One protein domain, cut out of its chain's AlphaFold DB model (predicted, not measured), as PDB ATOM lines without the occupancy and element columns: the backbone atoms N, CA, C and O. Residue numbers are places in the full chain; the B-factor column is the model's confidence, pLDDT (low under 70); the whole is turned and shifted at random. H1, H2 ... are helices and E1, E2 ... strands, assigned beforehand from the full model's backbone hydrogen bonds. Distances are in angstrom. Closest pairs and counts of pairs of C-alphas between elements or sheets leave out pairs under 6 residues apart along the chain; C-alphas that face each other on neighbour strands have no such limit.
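This is residues 27 to 140 of the 192 residues of an uncharacterized protein of Candidatus Eisenbacteria bacterium (UniProt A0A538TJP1). This domain has little regular structure: mostly loops around two small hairpins, E2-E3 and E4-E5, which meet at E2 and E5, with E1 and H3 towards opposite ends. The 114 printed residues run E1 E2 E3 H1 H2 E4 E5 H3, both sheets antiparallel, class mixed, with 40 residues in named elements. It is compact, radius of gyration of the C-alphas 13.8 A, spanning 40 by 28 by 26 A.

E1, residues 33 to 35, begins at C-alpha (-44.693, -47.052, 20.730). E2 is 61 to 63, E3 66 to 68, H1 73 to 79 (10.6 A), H2 83 to 89, E4 111 to 114, E5 117 to 120. H3, 124 to 132, spans 12.4 A and ends at C-alpha (-19.131, -25.733, 25.802).

In hairpin E2-E3, N 61 and O 68 are 2.9 A apart; in E4-E5, N 112 and O 119, 2.8 A. The closest C-alphas of E2 and E5, Val 63 and Ile 118, are 4.8 A apart; those of E4 and H3, Tyr 112 and Met 127, 7.5 A. H1 and H2 are close but not clearly touching (Phe 79 and Tyr 86, C-alphas 6.9 A), about perpendicular at 85 degrees. Every O i to N i+4 pair is within hydrogen-bond range in H2 and H3, 2 of 3 in H1.

The C-alphas of Glu 30 and Lys 132 are farthest apart, 42.5 A. The printed part has no cut; links E1 to E2 and H2 to E4 are long. Residues 37 to 38 have pLDDT under 70.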
ATOM      1  N   ASP A  27     -50.645 -49.631  26.647       76.38
ATOM      2  CA  ASP A  27     -52.031 -49.539  27.091       76.38
ATOM      3  C   ASP A  27     -52.500 -48.077  26.939       76.38
ATOM      4  O   ASP A  27     -51.902 -47.197  27.569       76.38
ATOM      5  N   PRO A  28     -53.482 -47.774  26.064       76.88
ATOM      6  CA  PRO A  28     -54.219 -48.693  25.187       76.88
ATOM      7  C   PRO A  28     -53.388 -49.186  23.985       76.88
ATOM      8  O   PRO A  28     -52.487 -48.494  23.497       76.88
ATOM      9  N   GLN A  29     -53.720 -50.373  23.464       79.50
ATOM     10  CA  GLN A  29     -52.976 -51.032  22.370       79.50
ATOM     11  C   GLN A  29     -53.110 -50.341  21.005       79.50
ATOM     12  O   GLN A  29     -52.333 -50.607  20.089       79.50
ATOM     13  N   GLU A  30     -54.078 -49.439  20.853       82.12
ATOM     14  CA  GLU A  30     -54.361 -48.718  19.605       82.12
ATOM     15  C   GLU A  30     -53.237 -47.747  19.201       82.12
ATOM     16  O   GLU A  30     -53.112 -47.354  18.033       82.12
ATOM     17  N   HIS A  31     -52.381 -47.378  20.156       85.62
ATOM     18  CA  HIS A  31     -51.315 -46.397  19.989       85.62
ATOM     19  C   HIS A  31     -49.965 -46.950  20.455       85.62
ATOM     20  O   HIS A  31     -49.405 -46.439  21.413       85.62
ATOM     21  N   PRO A  32     -49.424 -47.992  19.799       89.19
ATOM     22  CA  PRO A  32     -48.156 -48.581  20.205       89.19
ATOM     23  C   PRO A  32     -46.997 -47.596  20.027       89.19
ATOM     24  O   PRO A  32     -46.950 -46.821  19.067       89.19
ATOM     25  N   ARG A  33     -46.000 -47.702  20.906       93.00
ATOM     26  CA  ARG A  33     -44.693 -47.052  20.730       93.00
ATOM     27  C   ARG A  33     -43.893 -47.753  19.633       93.00
ATOM     28  O   ARG A  33     -44.258 -48.834  19.177       93.00
ATOM     29  N   LEU A  34     -42.784 -47.146  19.214       91.75
ATOM     30  CA  LEU A  34     -41.844 -47.756  18.269       91.75
ATOM     31  C   LEU A  34     -40.474 -47.973  18.914       91.75
ATOM     32  O   LEU A  34     -40.002 -47.116  19.661       91.75
ATOM     33  N   ASP A  35     -39.827 -49.085  18.576       89.50
ATOM     34  CA  ASP A  35     -38.402 -49.341  18.801       89.50
ATOM     35  C   ASP A  35     -37.640 -49.157  17.483       89.50
ATOM     36  O   ASP A  35     -37.983 -49.765  16.469       89.50
ATOM     37  N   TYR A  36     -36.601 -48.322  17.500       82.38
ATOM     38  CA  TYR A  36     -35.770 -47.991  16.339       82.38
ATOM     39  C   TYR A  36     -34.506 -48.867  16.193       82.38
ATOM     40  O   TYR A  36     -33.515 -48.430  15.612       82.38
ATOM     41  N   GLY A  37     -34.527 -50.104  16.698       66.69
ATOM     42  CA  GLY A  37     -33.534 -51.146  16.386       66.69
ATOM     43  C   GLY A  37     -32.366 -51.260  17.374       66.69
ATOM     44  O   GLY A  37     -31.698 -52.291  17.400       66.69
ATOM     45  N   ASN A  38     -32.188 -50.260  18.245       69.62
ATOM     46  CA  ASN A  38     -31.195 -50.242  19.332       69.62
ATOM     47  C   ASN A  38     -31.855 -50.291  20.725       69.62
ATOM     48  O   ASN A  38     -31.301 -49.766  21.691       69.62
ATOM     49  N   SER A  39     -33.073 -50.838  20.827       70.25
ATOM     50  CA  SER A  39     -33.894 -50.812  22.050       70.25
ATOM     51  C   SER A  39     -34.213 -49.395  22.542       70.25
ATOM     52  O   SER A  39     -34.507 -49.161  23.717       70.25
ATOM     53  N   VAL A  40     -34.172 -48.422  21.629       83.69
ATOM     54  CA  VAL A  40     -34.503 -47.030  21.923       83.69
ATOM     55  C   VAL A  40     -35.964 -46.810  21.567       83.69
ATOM     56  O   VAL A  40     -36.316 -46.503  20.428       83.69
ATOM     57  N   VAL A  41     -36.811 -46.950  22.583       91.94
ATOM     58  CA  VAL A  41     -38.258 -46.769  22.458       91.94
ATOM     59  C   VAL A  41     -38.621 -45.284  22.399       91.94
ATOM     60  O   VAL A  41     -38.033 -44.455  23.117       91.94
ATOM     61  N   THR A  42     -39.615 -44.955  21.575       95.00
ATOM     62  CA  THR A  42     -40.179 -43.608  21.448       95.00
ATOM     63  C   THR A  42     -40.695 -43.040  22.763       95.00
ATOM     64  O   THR A  42     -41.151 -43.759  23.655       95.00
ATOM     65  N   LEU A  43     -40.617 -41.713  22.891       95.50
ATOM     66  CA  LEU A  43     -41.226 -40.979  24.004       95.50
ATOM     67  C   LEU A  43     -42.752 -40.957  23.906       95.50
ATOM     68  O   LEU A  43     -43.435 -40.928  24.925       95.50
ATOM     69  N   ASN A  44     -43.265 -40.956  22.679       95.69
ATOM     70  CA  ASN A  44     -44.679 -40.888  22.360       95.69
ATOM     71  C   ASN A  44     -45.193 -42.219  21.813       95.69
ATOM     72  O   ASN A  44     -44.446 -42.999  21.225       95.69
ATOM     73  N   ASP A  45     -46.485 -42.427  21.989       94.56
ATOM     74  CA  ASP A  45     -47.254 -43.608  21.595       94.56
ATOM     75  C   ASP A  45     -48.234 -43.274  20.433       94.56
ATOM     76  O   ASP A  45     -48.639 -44.130  19.650       94.56
ATOM     77  N   ARG A  46     -48.513 -41.981  20.231       95.12
ATOM     78  CA  ARG A  46     -49.290 -41.397  19.127       95.12
ATOM     79  C   ARG A  46     -48.595 -40.181  18.522       95.12
ATOM     80  O   ARG A  46     -47.763 -39.537  19.163       95.12
ATOM     81  N   CYS A  47     -48.915 -39.849  17.273       96.69
ATOM     82  CA  CYS A  47     -48.323 -38.710  16.573       96.69
ATOM     83  C   CYS A  47     -48.628 -37.394  17.319       96.69
ATOM     84  O   CYS A  47     -49.804 -37.080  17.485       96.69
ATOM     85  N   PRO A  48     -47.634 -36.563  17.686       97.00
ATOM     86  CA  PRO A  48     -47.903 -35.335  18.439       97.00
ATOM     87  C   PRO A  48     -48.784 -34.332  17.692       97.00
ATOM     88  O   PRO A  48     -49.571 -33.620  18.307       97.00
ATOM     89  N   VAL A  49     -48.687 -34.312  16.361       96.69
ATOM     90  CA  VAL A  49     -49.413 -33.360  15.513       96.69
ATOM     91  C   VAL A  49     -50.830 -33.836  15.193       96.69
ATOM     92  O   VAL A  49     -51.762 -33.043  15.241       96.69
ATOM     93  N   ARG A  50     -51.002 -35.121  14.851       96.31
ATOM     94  CA  ARG A  50     -52.285 -35.670  14.361       96.31
ATOM     95  C   ARG A  50     -53.002 -36.595  15.339       96.31
ATOM     96  O   ARG A  50     -54.091 -37.047  15.022       96.31
ATOM     97  N   GLN A  51     -52.375 -36.949  16.459       95.12
ATOM     98  CA  GLN A  51     -52.865 -37.942  17.429       95.12
ATOM     99  C   GLN A  51     -53.126 -39.345  16.840       95.12
ATOM    100  O   GLN A  51     -53.657 -40.218  17.515       95.12
ATOM    101  N   ALA A  52     -52.706 -39.591  15.596       94.12
ATOM    102  CA  ALA A  52     -52.853 -40.867  14.908       94.12
ATOM    103  C   ALA A  52     -51.759 -41.878  15.296       94.12
ATOM    104  O   ALA A  52     -50.694 -41.500  15.801       94.12
ATOM    105  N   LYS A  53     -51.997 -43.155  14.971       94.56
ATOM    106  CA  LYS A  53     -51.038 -44.256  15.130       94.56
ATOM    107  C   LYS A  53     -49.687 -43.933  14.476       94.56
ATOM    108  O   LYS A  53     -49.627 -43.383  13.373       94.56
ATOM    109  N   LEU A  54     -48.603 -44.280  15.168       94.50
ATOM    110  CA  LEU A  54     -47.238 -44.114  14.670       94.50
ATOM    111  C   LEU A  54     -46.971 -45.018  13.471       94.50
ATOM    112  O   LEU A  54     -47.500 -46.124  13.394       94.50
ATOM    113  N   ASN A  55     -46.134 -44.550  12.547       90.94
ATOM    114  CA  ASN A  55     -45.778 -45.310  11.359       90.94
ATOM    115  C   ASN A  55     -44.248 -45.544  11.320       90.94
ATOM    116  O   ASN A  55     -43.498 -44.570  11.198       90.94
ATOM    117  N   PRO A  56     -43.787 -46.812  11.396       88.62
ATOM    118  CA  PRO A  56     -42.371 -47.193  11.439       88.62
ATOM    119  C   PRO A  56     -41.619 -46.961  10.120       88.62
ATOM    120  O   PRO A  56     -40.418 -47.181  10.021       88.62
ATOM    121  N   THR A  57     -42.290 -46.514   9.065       87.69
ATOM    122  CA  THR A  57     -41.595 -46.088   7.847       87.69
ATOM    123  C   THR A  57     -40.947 -44.714   8.040       87.69
ATOM    124  O   THR A  57     -39.932 -44.411   7.412       87.69
ATOM    125  N   TYR A  58     -41.487 -43.867   8.924       88.06
ATOM    126  CA  TYR A  58     -41.006 -42.495   9.079       88.06
ATOM    127  C   TYR A  58     -39.965 -42.355  10.191       88.06
ATOM    128  O   TYR A  58     -40.115 -42.838  11.315       88.06
ATOM    129  N   ARG A  59     -38.899 -41.615   9.875       88.25
ATOM    130  CA  ARG A  59     -37.819 -41.314  10.819       88.25
ATOM    131  C   ARG A  59     -38.319 -40.387  11.943       88.25
ATOM    132  O   ARG A  59     -39.063 -39.444  11.652       88.25
ATOM    133  N   PRO A  60     -37.817 -40.527  13.181       92.94
ATOM    134  CA  PRO A  60     -38.247 -39.735  14.327       92.94
ATOM    135  C   PRO A  60     -37.390 -38.474  14.496       92.94
ATOM    136  O   PRO A  60     -36.241 -38.430  14.043       92.94
ATOM    137  N   VAL A  61     -37.918 -37.456  15.170       95.00
ATOM    138  CA  VAL A  61     -37.122 -36.326  15.681       95.00
ATOM    139  C   VAL A  61     -36.583 -36.718  17.047       95.00
ATOM    140  O   VAL A  61     -37.312 -37.296  17.843       95.00
ATOM    141  N   TYR A  62     -35.319 -36.420  17.334       96.19
ATOM    142  CA  TYR A  62     -34.726 -36.767  18.621       96.19
ATOM    143  C   TYR A  62     -34.786 -35.581  19.577       96.19
ATOM    144  O   TYR A  62     -34.285 -34.499  19.270       96.19
ATOM    145  N   VAL A  63     -35.379 -35.812  20.747       97.88
ATOM    146  CA  VAL A  63     -35.434 -34.865  21.863       97.88
ATOM    147  C   VAL A  63     -34.671 -35.477  23.031       97.88
ATOM    148  O   VAL A  63     -35.030 -36.554  23.507       97.88
ATOM    149  N   ASN A  64     -33.583 -34.835  23.459       97.06
ATOM    150  CA  ASN A  64     -32.653 -35.360  24.469       97.06
ATOM    151  C   ASN A  64     -32.268 -36.830  24.206       97.06
ATOM    152  O   ASN A  64     -32.372 -37.687  25.084       97.06
ATOM    153  N   ARG A  65     -31.838 -37.124  22.970       95.19
ATOM    154  CA  ARG A  65     -31.425 -38.463  22.489       95.19
ATOM    155  C   ARG A  65     -32.537 -39.516  22.433       95.19
ATOM    156  O   ARG A  65     -32.257 -40.683  22.173       95.19
ATOM    157  N   ARG A  66     -33.798 -39.141  22.653       95.50
ATOM    158  CA  ARG A  66     -34.938 -40.061  22.579       95.50
ATOM    159  C   ARG A  66     -35.822 -39.748  21.375       95.50
ATOM    160  O   ARG A  66     -36.065 -38.571  21.105       95.50
ATOM    161  N   PRO A  67     -36.304 -40.767  20.648       95.69
ATOM    162  CA  PRO A  67     -37.082 -40.551  19.446       95.69
ATOM    163  C   PRO A  67     -38.505 -40.103  19.786       95.69
ATOM    164  O   PRO A  67     -39.175 -40.669  20.648       95.69
ATOM    165  N   VAL A  68     -38.971 -39.099  19.060       96.75
ATOM    166  CA  VAL A  68     -40.369 -38.709  18.921       96.75
ATOM    167  C   VAL A  68     -40.786 -39.102  17.510       96.75
ATOM    168  O   VAL A  68     -40.253 -38.575  16.530       96.75
ATOM    169  N   ALA A  69     -41.680 -40.078  17.406       95.56
ATOM    170  CA  ALA A  69     -42.121 -40.640  16.136       95.56
ATOM    171  C   ALA A  69     -43.392 -39.968  15.615       95.56
ATOM    172  O   ALA A  69     -44.130 -39.308  16.349       95.56
ATOM    173  N   PHE A  70     -43.667 -40.175  14.330       95.19
ATOM    174  CA  PHE A  70     -44.761 -39.520  13.625       95.19
ATOM    175  C   PHE A  70     -45.533 -40.512  12.759       95.19
ATOM    176  O   PHE A  70     -45.028 -41.566  12.381       95.19
ATOM    177  N   CYS A  71     -46.771 -40.160  12.419       95.06
ATOM    178  CA  CYS A  71     -47.586 -40.941  11.487       95.06
ATOM    179  C   CYS A  71     -47.254 -40.650  10.011       95.06
ATOM    180  O   CYS A  71     -47.601 -41.444   9.142       95.06
ATOM    181  N   CYS A  72     -46.627 -39.505   9.712       91.62
ATOM    182  CA  CYS A  72     -46.245 -39.105   8.358       91.62
ATOM    183  C   CYS A  72     -45.074 -38.116   8.343       91.62
ATOM    184  O   CYS A  72     -44.771 -37.477   9.356       91.62
ATOM    185  N   MET A  73     -44.457 -37.951   7.167       83.94
ATOM    186  CA  MET A  73     -43.320 -37.045   6.966       83.94
ATOM    187  C   MET A  73     -43.632 -35.590   7.342       83.94
ATOM    188  O   MET A  73     -42.775 -34.908   7.892       83.94
ATOM    189  N   THR A  74     -44.865 -35.123   7.104       90.19
ATOM    190  CA  THR A  74     -45.209 -33.707   7.289       90.19
ATOM    191  C   THR A  74     -45.317 -33.297   8.754       90.19
ATOM    192  O   THR A  74     -45.113 -32.137   9.112       90.19
ATOM    193  N   CYS A  75     -45.619 -34.257   9.630       94.69
ATOM    194  CA  CYS A  75     -45.763 -33.999  11.057       94.69
ATOM    195  C   CYS A  75     -44.426 -33.670  11.722       94.69
ATOM    196  O   CYS A  75     -44.409 -32.887  12.665       94.69
ATOM    197  N   ALA A  76     -43.311 -34.218  11.230       92.75
ATOM    198  CA  ALA A  76     -41.997 -33.904  11.780       92.75
ATOM    199  C   ALA A  76     -41.637 -32.426  11.552       92.75
ATOM    200  O   ALA A  76     -41.202 -31.762  12.490       92.75
ATOM    201  N   GLY A  77     -41.872 -31.895  10.345       91.00
ATOM    202  CA  GLY A  77     -41.612 -30.488  10.032       91.00
ATOM    203  C   GLY A  77     -42.520 -29.525  10.799       91.00
ATOM    204  O   GLY A  77     -42.054 -28.485  11.250       91.00
ATOM    205  N   VAL A  78     -43.787 -29.887  11.021       94.00
ATOM    206  CA  VAL A  78     -44.698 -29.098  11.873       94.00
ATOM    207  C   VAL A  78     -44.245 -29.129  13.335       94.00
ATOM    208  O   VAL A  78     -44.174 -28.091  13.988       94.00
ATOM    209  N   PHE A  79     -43.879 -30.305  13.849       96.06
ATOM    210  CA  PHE A  79     -43.434 -30.469  15.232       96.06
ATOM    211  C   PHE A  79     -42.212 -29.610  15.570       96.06
ATOM    212  O   PHE A  79     -42.176 -29.007  16.635       96.06
ATOM    213  N   VAL A  80     -41.215 -29.526  14.683       93.88
ATOM    214  CA  VAL A  80     -39.974 -28.779  14.968       93.88
ATOM    215  C   VAL A  80     -40.147 -27.255  14.980       93.88
ATOM    216  O   VAL A  80     -39.211 -26.563  15.386       93.88
ATOM    217  N   GLN A  81     -41.299 -26.730  14.548       93.69
ATOM    218  CA  GLN A  81     -41.608 -25.298  14.631       93.69
ATOM    219  C   GLN A  81     -41.958 -24.879  16.066       93.69
ATOM    220  O   GLN A  81     -41.489 -23.841  16.527       93.69
ATOM    221  N   ASP A  82     -42.718 -25.710  16.783       96.00
ATOM    222  CA  ASP A  82     -43.131 -25.480  18.176       96.00
ATOM    223  C   ASP A  82     -43.173 -26.805  18.971       96.00
ATOM    224  O   ASP A  82     -44.240 -27.323  19.320       96.00
ATOM    225  N   PRO A  83     -42.006 -27.427  19.209       97.50
ATOM    226  CA  PRO A  83     -41.920 -28.721  19.877       97.50
ATOM    227  C   PRO A  83     -42.439 -28.673  21.320       97.50
ATOM    228  O   PRO A  83     -43.017 -29.654  21.787       97.50
ATOM    229  N   GLU A  84     -42.269 -27.556  22.032       98.25
ATOM    230  CA  GLU A  84     -42.717 -27.368  23.412       98.25
ATOM    231  C   GLU A  84     -44.231 -27.544  23.531       98.25
ATOM    232  O   GLU A  84     -44.686 -28.269  24.420       98.25
ATOM    233  N   ARG A  85     -45.011 -26.936  22.627       98.06
ATOM    234  CA  ARG A  85     -46.473 -27.081  22.600       98.06
ATOM    235  C   ARG A  85     -46.896 -28.542  22.508       98.06
ATOM    236  O   ARG A  85     -47.730 -28.991  23.292       98.06
ATOM    237  N   TYR A  86     -46.318 -29.288  21.571       98.12
ATOM    238  CA  TYR A  86     -46.687 -30.683  21.334       98.12
ATOM    239  C   TYR A  86     -46.232 -31.614  22.459       98.12
ATOM    240  O   TYR A  86     -46.989 -32.494  22.872       98.12
ATOM    241  N   LEU A  87     -45.019 -31.416  22.981       97.94
ATOM    242  CA  LEU A  87     -44.507 -32.199  24.105       97.94
ATOM    243  C   LEU A  87     -45.344 -31.963  25.369       97.94
ATOM    244  O   LEU A  87     -45.706 -32.930  26.035       97.94
ATOM    245  N   LYS A  88     -45.720 -30.709  25.663       97.31
ATOM    246  CA  LYS A  88     -46.600 -30.369  26.795       97.31
ATOM    247  C   LYS A  88     -47.998 -30.966  26.636       97.31
ATOM    248  O   LYS A  88     -48.502 -31.554  27.588       97.31
ATOM    249  N   ALA A  89     -48.598 -30.864  25.448       96.38
ATOM    250  CA  ALA A  89     -49.931 -31.408  25.179       96.38
ATOM    251  C   ALA A  89     -49.999 -32.931  25.385       96.38
ATOM    252  O   ALA A  89     -50.990 -33.438  25.899       96.38
ATOM    253  N   LEU A  90     -48.928 -33.650  25.033       95.00
ATOM    254  CA  LEU A  90     -48.797 -35.089  25.273       95.00
ATOM    255  C   LEU A  90     -48.227 -35.445  26.657       95.00
ATOM    256  O   LEU A  90     -47.982 -36.619  26.922       95.00
ATOM    257  N   GLN A  91     -47.968 -34.457  27.521       95.88
ATOM    258  CA  GLN A  91     -47.343 -34.645  28.837       95.88
ATOM    259  C   GLN A  91     -45.996 -35.395  28.778       95.88
ATOM    260  O   GLN A  91     -45.595 -36.097  29.708       95.88
ATOM    261  N   ILE A  92     -45.259 -35.233  27.680       95.19
ATOM    262  CA  ILE A  92     -43.961 -35.871  27.480       95.19
ATOM    263  C   ILE A  92     -42.885 -35.031  28.152       95.19
ATOM    264  O   ILE A  92     -42.619 -33.900  27.754       95.19
ATOM    265  N   THR A  93     -42.193 -35.626  29.122       94.75
ATOM    266  CA  THR A  93     -40.959 -35.065  29.678       94.75
ATOM    267  C   THR A  93     -39.760 -35.842  29.126       94.75
ATOM    268  O   THR A  93     -39.639 -37.038  29.410       94.75
ATOM    269  N   PRO A  94     -38.872 -35.219  28.330       94.75
ATOM    270  CA  PRO A  94     -37.665 -35.884  27.854       94.75
ATOM    271  C   PRO A  94     -36.706 -36.186  29.023       94.75
ATOM    272  O   PRO A  94     -36.748 -35.503  30.049       94.75
ATOM    273  N   PRO A  95     -35.817 -37.189  28.905       94.00
ATOM    274  CA  PRO A  95     -34.853 -37.483  29.961       94.00
ATOM    275  C   PRO A  95     -33.819 -36.361  30.108       94.00
ATOM    276  O   PRO A  95     -33.448 -35.703  29.135       94.00
ATOM    277  N   SER A  96     -33.303 -36.173  31.320       94.44
ATOM    278  CA  SER A  96     -32.159 -35.289  31.565       94.44
ATOM    279  C   SER A  96     -30.865 -35.868  30.987       94.44
ATOM    280  O   SER A  96     -30.646 -37.080  30.998       94.44
ATOM    281  N   LEU A  97     -30.002 -34.979  30.484       93.38
ATOM    282  CA  LEU A  97     -28.703 -35.330  29.901       93.38
ATOM    283  C   LEU A  97     -27.572 -35.410  30.938       93.38
ATOM    284  O   LEU A  97     -26.527 -35.981  30.627       93.38
ATOM    285  N   PHE A  98     -27.758 -34.817  32.124       90.62
ATOM    286  CA  PHE A  98     -26.690 -34.589  33.106       90.62
ATOM    287  C   PHE A  98     -26.878 -35.369  34.402       90.62
ATOM    288  O   PHE A  98     -25.935 -35.986  34.891       90.62
ATOM    289  N   GLN A  99     -28.078 -35.320  34.978       84.69
ATOM    290  CA  GLN A  99     -28.368 -35.921  36.279       84.69
ATOM    291  C   GLN A  99     -29.712 -36.635  36.261       84.69
ATOM    292  O   GLN A  99     -30.717 -36.095  35.786       84.69
ATOM    293  N   LYS A 100     -29.733 -37.848  36.817       74.94
ATOM    294  CA  LYS A 100     -30.951 -38.636  37.004       74.94
ATOM    295  C   LYS A 100     -31.815 -37.950  38.068       74.94
ATOM    296  O   LYS A 100     -31.394 -37.848  39.211       74.94
ATOM    297  N   GLY A 101     -33.003 -37.484  37.687       72.38
ATOM    298  CA  GLY A 101     -33.956 -36.818  38.590       72.38
ATOM    299  C   GLY A 101     -34.262 -35.368  38.214       72.38
ATOM    300  O   GLY A 101     -35.397 -34.933  38.400       72.38
ATOM    301  N   ASN A 102     -33.319 -34.657  37.585       86.25
ATOM    302  CA  ASN A 102     -33.607 -33.342  37.013       86.25
ATOM    303  C   ASN A 102     -34.580 -33.510  35.843       86.25
ATOM    304  O   ASN A 102     -34.375 -34.352  34.964       86.25
ATOM    305  N   LYS A 103     -35.647 -32.711  35.828       92.25
ATOM    306  CA  LYS A 103     -36.600 -32.676  34.717       92.25
ATOM    307  C   LYS A 103     -36.236 -31.502  33.808       92.25
ATOM    308  O   LYS A 103     -36.198 -30.373  34.297       92.25
ATOM    309  N   PRO A 104     -35.947 -31.736  32.518       95.94
ATOM    310  CA  PRO A 104     -35.777 -30.650  31.565       95.94
ATOM    311  C   PRO A 104     -37.009 -29.745  31.526       95.94
ATOM    312  O   PRO A 104     -38.141 -30.234  31.557       95.94
ATOM    313  N   ILE A 105     -36.788 -28.435  31.428       96.81
ATOM    314  CA  ILE A 105     -37.863 -27.455  31.291       96.81
ATOM    315  C   ILE A 105     -38.150 -27.280  29.799       96.81
ATOM    316  O   ILE A 105     -37.257 -26.960  29.015       96.81
ATOM    317  N   LEU A 106     -39.407 -27.493  29.403       97.44
ATOM    318  CA  LEU A 106     -39.877 -27.297  28.029       97.44
ATOM    319  C   LEU A 106     -40.117 -25.808  27.754       97.44
ATOM    320  O   LEU A 106     -41.258 -25.351  27.638       97.44
ATOM    321  N   ASP A 107     -39.026 -25.057  27.709       97.12
ATOM    322  CA  ASP A 107     -38.991 -23.628  27.432       97.12
ATOM    323  C   ASP A 107     -37.946 -23.339  26.352       97.12
ATOM    324  O   ASP A 107     -36.847 -23.902  26.367       97.12
ATOM    325  N   SER A 108     -38.283 -22.457  25.413       97.25
ATOM    326  CA  SER A 108     -37.423 -22.157  24.270       97.25
ATOM    327  C   SER A 108     -36.121 -21.452  24.673       97.25
ATOM    328  O   SER A 108     -35.123 -21.584  23.965       97.25
ATOM    329  N   SER A 109     -36.085 -20.771  25.826       97.81
ATOM    330  CA  SER A 109     -34.874 -20.163  26.402       97.81
ATOM    331  C   SER A 109     -33.897 -21.186  26.995       97.81
ATOM    332  O   SER A 109     -32.715 -20.881  27.177       97.81
ATOM    333  N   LEU A 110     -34.376 -22.405  27.265       98.00
ATOM    334  CA  LEU A 110     -33.603 -23.563  27.719       98.00
ATOM    335  C   LEU A 110     -33.565 -24.665  26.654       98.00
ATOM    336  O   LEU A 110     -33.342 -25.835  26.971       98.00
ATOM    337  N   ARG A 111     -33.768 -24.284  25.388       98.12
ATOM    338  CA  ARG A 111     -33.685 -25.162  24.226       98.12
ATOM    339  C   ARG A 111     -32.417 -24.877  23.429       98.12
ATOM    340  O   ARG A 111     -32.122 -23.735  23.085       98.12
ATOM    341  N   TYR A 112     -31.721 -25.934  23.033       98.00
ATOM    342  CA  TYR A 112     -30.601 -25.872  22.098       98.00
ATOM    343  C   TYR A 112     -30.790 -26.869  20.954       98.00
ATOM    344  O   TYR A 112     -31.408 -27.920  21.130       98.00
ATOM    345  N   ARG A 113     -30.268 -26.545  19.767       97.38
ATOM    346  CA  ARG A 113     -30.368 -27.397  18.574       97.38
ATOM    347  C   ARG A 113     -28.995 -27.643  17.973       97.38
ATOM    348  O   ARG A 113     -28.212 -26.713  17.802       97.38
ATOM    349  N   ILE A 114     -28.760 -28.891  17.592       98.00
ATOM    350  CA  ILE A 114     -27.659 -29.300  16.719       98.00
ATOM    351  C   ILE A 114     -28.319 -30.053  15.572       98.00
ATOM    352  O   ILE A 114     -29.092 -30.964  15.835       98.00
ATOM    353  N   GLY A 115     -28.094 -29.646  14.324       96.62
ATOM    354  CA  GLY A 115     -28.713 -30.271  13.157       96.62
ATOM    355  C   GLY A 115     -30.241 -30.352  13.260       96.62
ATOM    356  O   GLY A 115     -30.945 -29.333  13.233       96.62
ATOM    357  N   PHE A 116     -30.767 -31.570  13.382       95.75
ATOM    358  CA  PHE A 116     -32.203 -31.828  13.542       95.75
ATOM    359  C   PHE A 116     -32.601 -32.205  14.973       95.75
ATOM    360  O   PHE A 116     -33.791 -32.337  15.264       95.75
ATOM    361  N   GLU A 117     -31.626 -32.368  15.856       97.00
ATOM    362  CA  GLU A 117     -31.784 -32.759  17.244       97.00
ATOM    363  C   GLU A 117     -32.171 -31.560  18.113       97.00
ATOM    364  O   GLU A 117     -31.748 -30.417  17.895       97.00
ATOM    365  N   ILE A 118     -32.998 -31.832  19.122       98.19
ATOM    366  CA  ILE A 118     -33.504 -30.840  20.068       98.19
ATOM    367  C   ILE A 118     -33.073 -31.249  21.470       98.19
ATOM    368  O   ILE A 118     -33.254 -32.398  21.882       98.19
ATOM    369  N   TYR A 119     -32.529 -30.296  22.214       98.44
ATOM    370  CA  TYR A 119     -32.075 -30.498  23.579       98.44
ATOM    371  C   TYR A 119     -32.749 -29.491  24.503       98.44
ATOM    372  O   TYR A 119     -32.697 -28.293  24.241       98.44
ATOM    373  N   TYR A 120     -33.362 -29.983  25.575       98.38
ATOM    374  CA  TYR A 120     -33.886 -29.187  26.678       98.38
ATOM    375  C   TYR A 120     -33.074 -29.440  27.939       98.38
ATOM    376  O   TYR A 120     -32.660 -30.575  28.208       98.38
ATOM    377  N   PHE A 121     -32.913 -28.392  28.738       97.94
ATOM    378  CA  PHE A 121     -32.123 -28.411  29.966       97.94
ATOM    379  C   PHE A 121     -32.990 -28.072  31.173       97.94
ATOM    380  O   PHE A 121     -34.032 -27.433  31.043       97.94
ATOM    381  N   SER A 122     -32.582 -28.517  32.362       96.62
ATOM    382  CA  SER A 122     -33.315 -28.162  33.583       96.62
ATOM    383  C   SER A 122     -33.024 -26.730  34.036       96.62
ATOM    384  O   SER A 122     -33.804 -26.146  34.781       96.62
ATOM    385  N   ASN A 123     -31.904 -26.153  33.591       96.69
ATOM    386  CA  ASN A 123     -31.483 -24.797  33.920       96.69
ATOM    387  C   ASN A 123     -30.424 -24.276  32.931       96.69
ATOM    388  O   ASN A 123     -29.893 -25.013  32.094       96.69
ATOM    389  N   ARG A 124     -30.096 -22.985  33.057       97.12
ATOM    390  CA  ARG A 124     -29.137 -22.288  32.191       97.12
ATOM    391  C   ARG A 124     -27.710 -22.833  32.308       97.12
ATOM    392  O   ARG A 124     -27.042 -22.955  31.289       97.12
ATOM    393  N   ALA A 125     -27.268 -23.219  33.505       96.44
ATOM    394  CA  ALA A 125     -25.916 -23.735  33.720       96.44
ATOM    395  C   ALA A 125     -25.687 -25.079  33.005       96.44
ATOM    396  O   ALA A 125     -24.631 -25.295  32.408       96.44
ATOM    397  N   GLU A 126     -26.686 -25.968  33.000       96.94
ATOM    398  CA  GLU A 126     -26.650 -27.204  32.209       96.94
ATOM    399  C   GLU A 126     -26.587 -26.915  30.703       96.94
ATOM    400  O   GLU A 126     -25.791 -27.534  29.994       96.94
ATOM    401  N   MET A 127     -27.379 -25.952  30.217       97.81
ATOM    402  CA  MET A 127     -27.331 -25.539  28.811       97.81
ATOM    403  C   MET A 127     -25.958 -24.971  28.434       97.81
ATOM    404  O   MET A 127     -25.398 -25.344  27.406       97.81
ATOM    405  N   ASP A 128     -25.388 -24.096  29.262       97.69
ATOM    406  CA  ASP A 128     -24.085 -23.486  28.992       97.69
ATOM    407  C   ASP A 128     -22.962 -24.536  29.015       97.69
ATOM    408  O   ASP A 128     -22.088 -24.534  28.143       97.69
ATOM    409  N   ARG A 129     -23.034 -25.514  29.929       97.25
ATOM    410  CA  ARG A 129     -22.128 -26.670  29.936       97.25
ATOM    411  C   ARG A 129     -22.260 -27.513  28.669       97.25
ATOM    412  O   ARG A 129     -21.245 -27.904  28.097       97.25
ATOM    413  N   PHE A 130     -23.486 -27.778  28.216       97.69
ATOM    414  CA  PHE A 130     -23.723 -28.497  26.964       97.69
ATOM    415  C   PHE A 130     -23.115 -27.753  25.772       97.69
ATOM    416  O   PHE A 130     -22.431 -28.363  24.958       97.69
ATOM    417  N   LYS A 131     -23.322 -26.435  25.686       96.94
ATOM    418  CA  LYS A 131     -22.790 -25.598  24.601       96.94
ATOM    419  C   LYS A 131     -21.262 -25.580  24.557       96.94
ATOM    420  O   LYS A 131     -20.702 -25.476  23.472       96.94
ATOM    421  N   LYS A 132     -20.596 -25.685  25.712       97.50
ATOM    422  CA  LYS A 132     -19.131 -25.733  25.802       97.50
ATOM    423  C   LYS A 132     -18.550 -27.048  25.274       97.50
ATOM    424  O   LYS A 132     -17.506 -27.035  24.632       97.50
ATOM    425  N   GLU A 133     -19.213 -28.174  25.537       96.25
ATOM    426  CA  GLU A 133     -18.725 -29.520  25.189       96.25
ATOM    427  C   GLU A 133     -19.831 -30.380  24.535       96.25
ATOM    428  O   GLU A 133     -20.191 -31.434  25.065       96.25
ATOM    429  N   PRO A 134     -20.401 -29.983  23.380       96.94
ATOM    430  CA  PRO A 134     -21.594 -30.633  22.831       96.94
ATOM    431  C   PRO A 134     -21.365 -32.105  22.482       96.94
ATOM    432  O   PRO A 134     -22.219 -32.939  22.776       96.94
ATOM    433  N   LEU A 135     -20.191 -32.453  21.940       97.12
ATOM    434  CA  LEU A 135     -19.839 -33.822  21.538       97.12
ATOM    435  C   LEU A 135     -19.864 -34.826  22.698       97.12
ATOM    436  O   LEU A 135     -20.091 -36.014  22.492       97.12
ATOM    437  N   ARG A 136     -19.689 -34.350  23.936       96.50
ATOM    438  CA  ARG A 136     -19.753 -35.183  25.140       96.50
ATOM    439  C   ARG A 136     -21.184 -35.591  25.502       96.50
ATOM    440  O   ARG A 136     -21.385 -36.553  26.240       96.50
ATOM    441  N   TYR A 137     -22.178 -34.851  25.011       95.94
ATOM    442  CA  TYR A 137     -23.564 -34.948  25.469       95.94
ATOM    443  C   TYR A 137     -24.591 -35.121  24.350       95.94
ATOM    444  O   TYR A 137     -25.725 -35.500  24.650       95.94
ATOM    445  N   CYS A 138     -24.264 -34.824  23.094       96.62
ATOM    446  CA  CYS A 138     -25.239 -34.827  22.006       96.62
ATOM    447  C   CYS A 138     -25.708 -36.244  21.638       96.62
ATOM    448  O   CYS A 138     -26.870 -36.410  21.261       96.62
ATOM    449  N   GLY A 139     -24.846 -37.250  21.835       95.75
ATOM    450  CA  GLY A 139     -25.032 -38.600  21.300       95.75
ATOM    451  C   GLY A 139     -24.982 -38.606  19.772       95.75
ATOM    452  O   GLY A 139     -24.453 -37.673  19.166       95.75
ATOM    453  N   ASP A 140     -25.572 -39.631  19.167       96.25
ATOM    454  CA  ASP A 140     -25.743 -39.718  17.719       96.25
ATOM    455  C   ASP A 140     -26.528 -38.518  17.164       96.25
ATOM    456  O   ASP A 140     -27.569 -38.116  17.710       96.25
TER     457      ASP A 140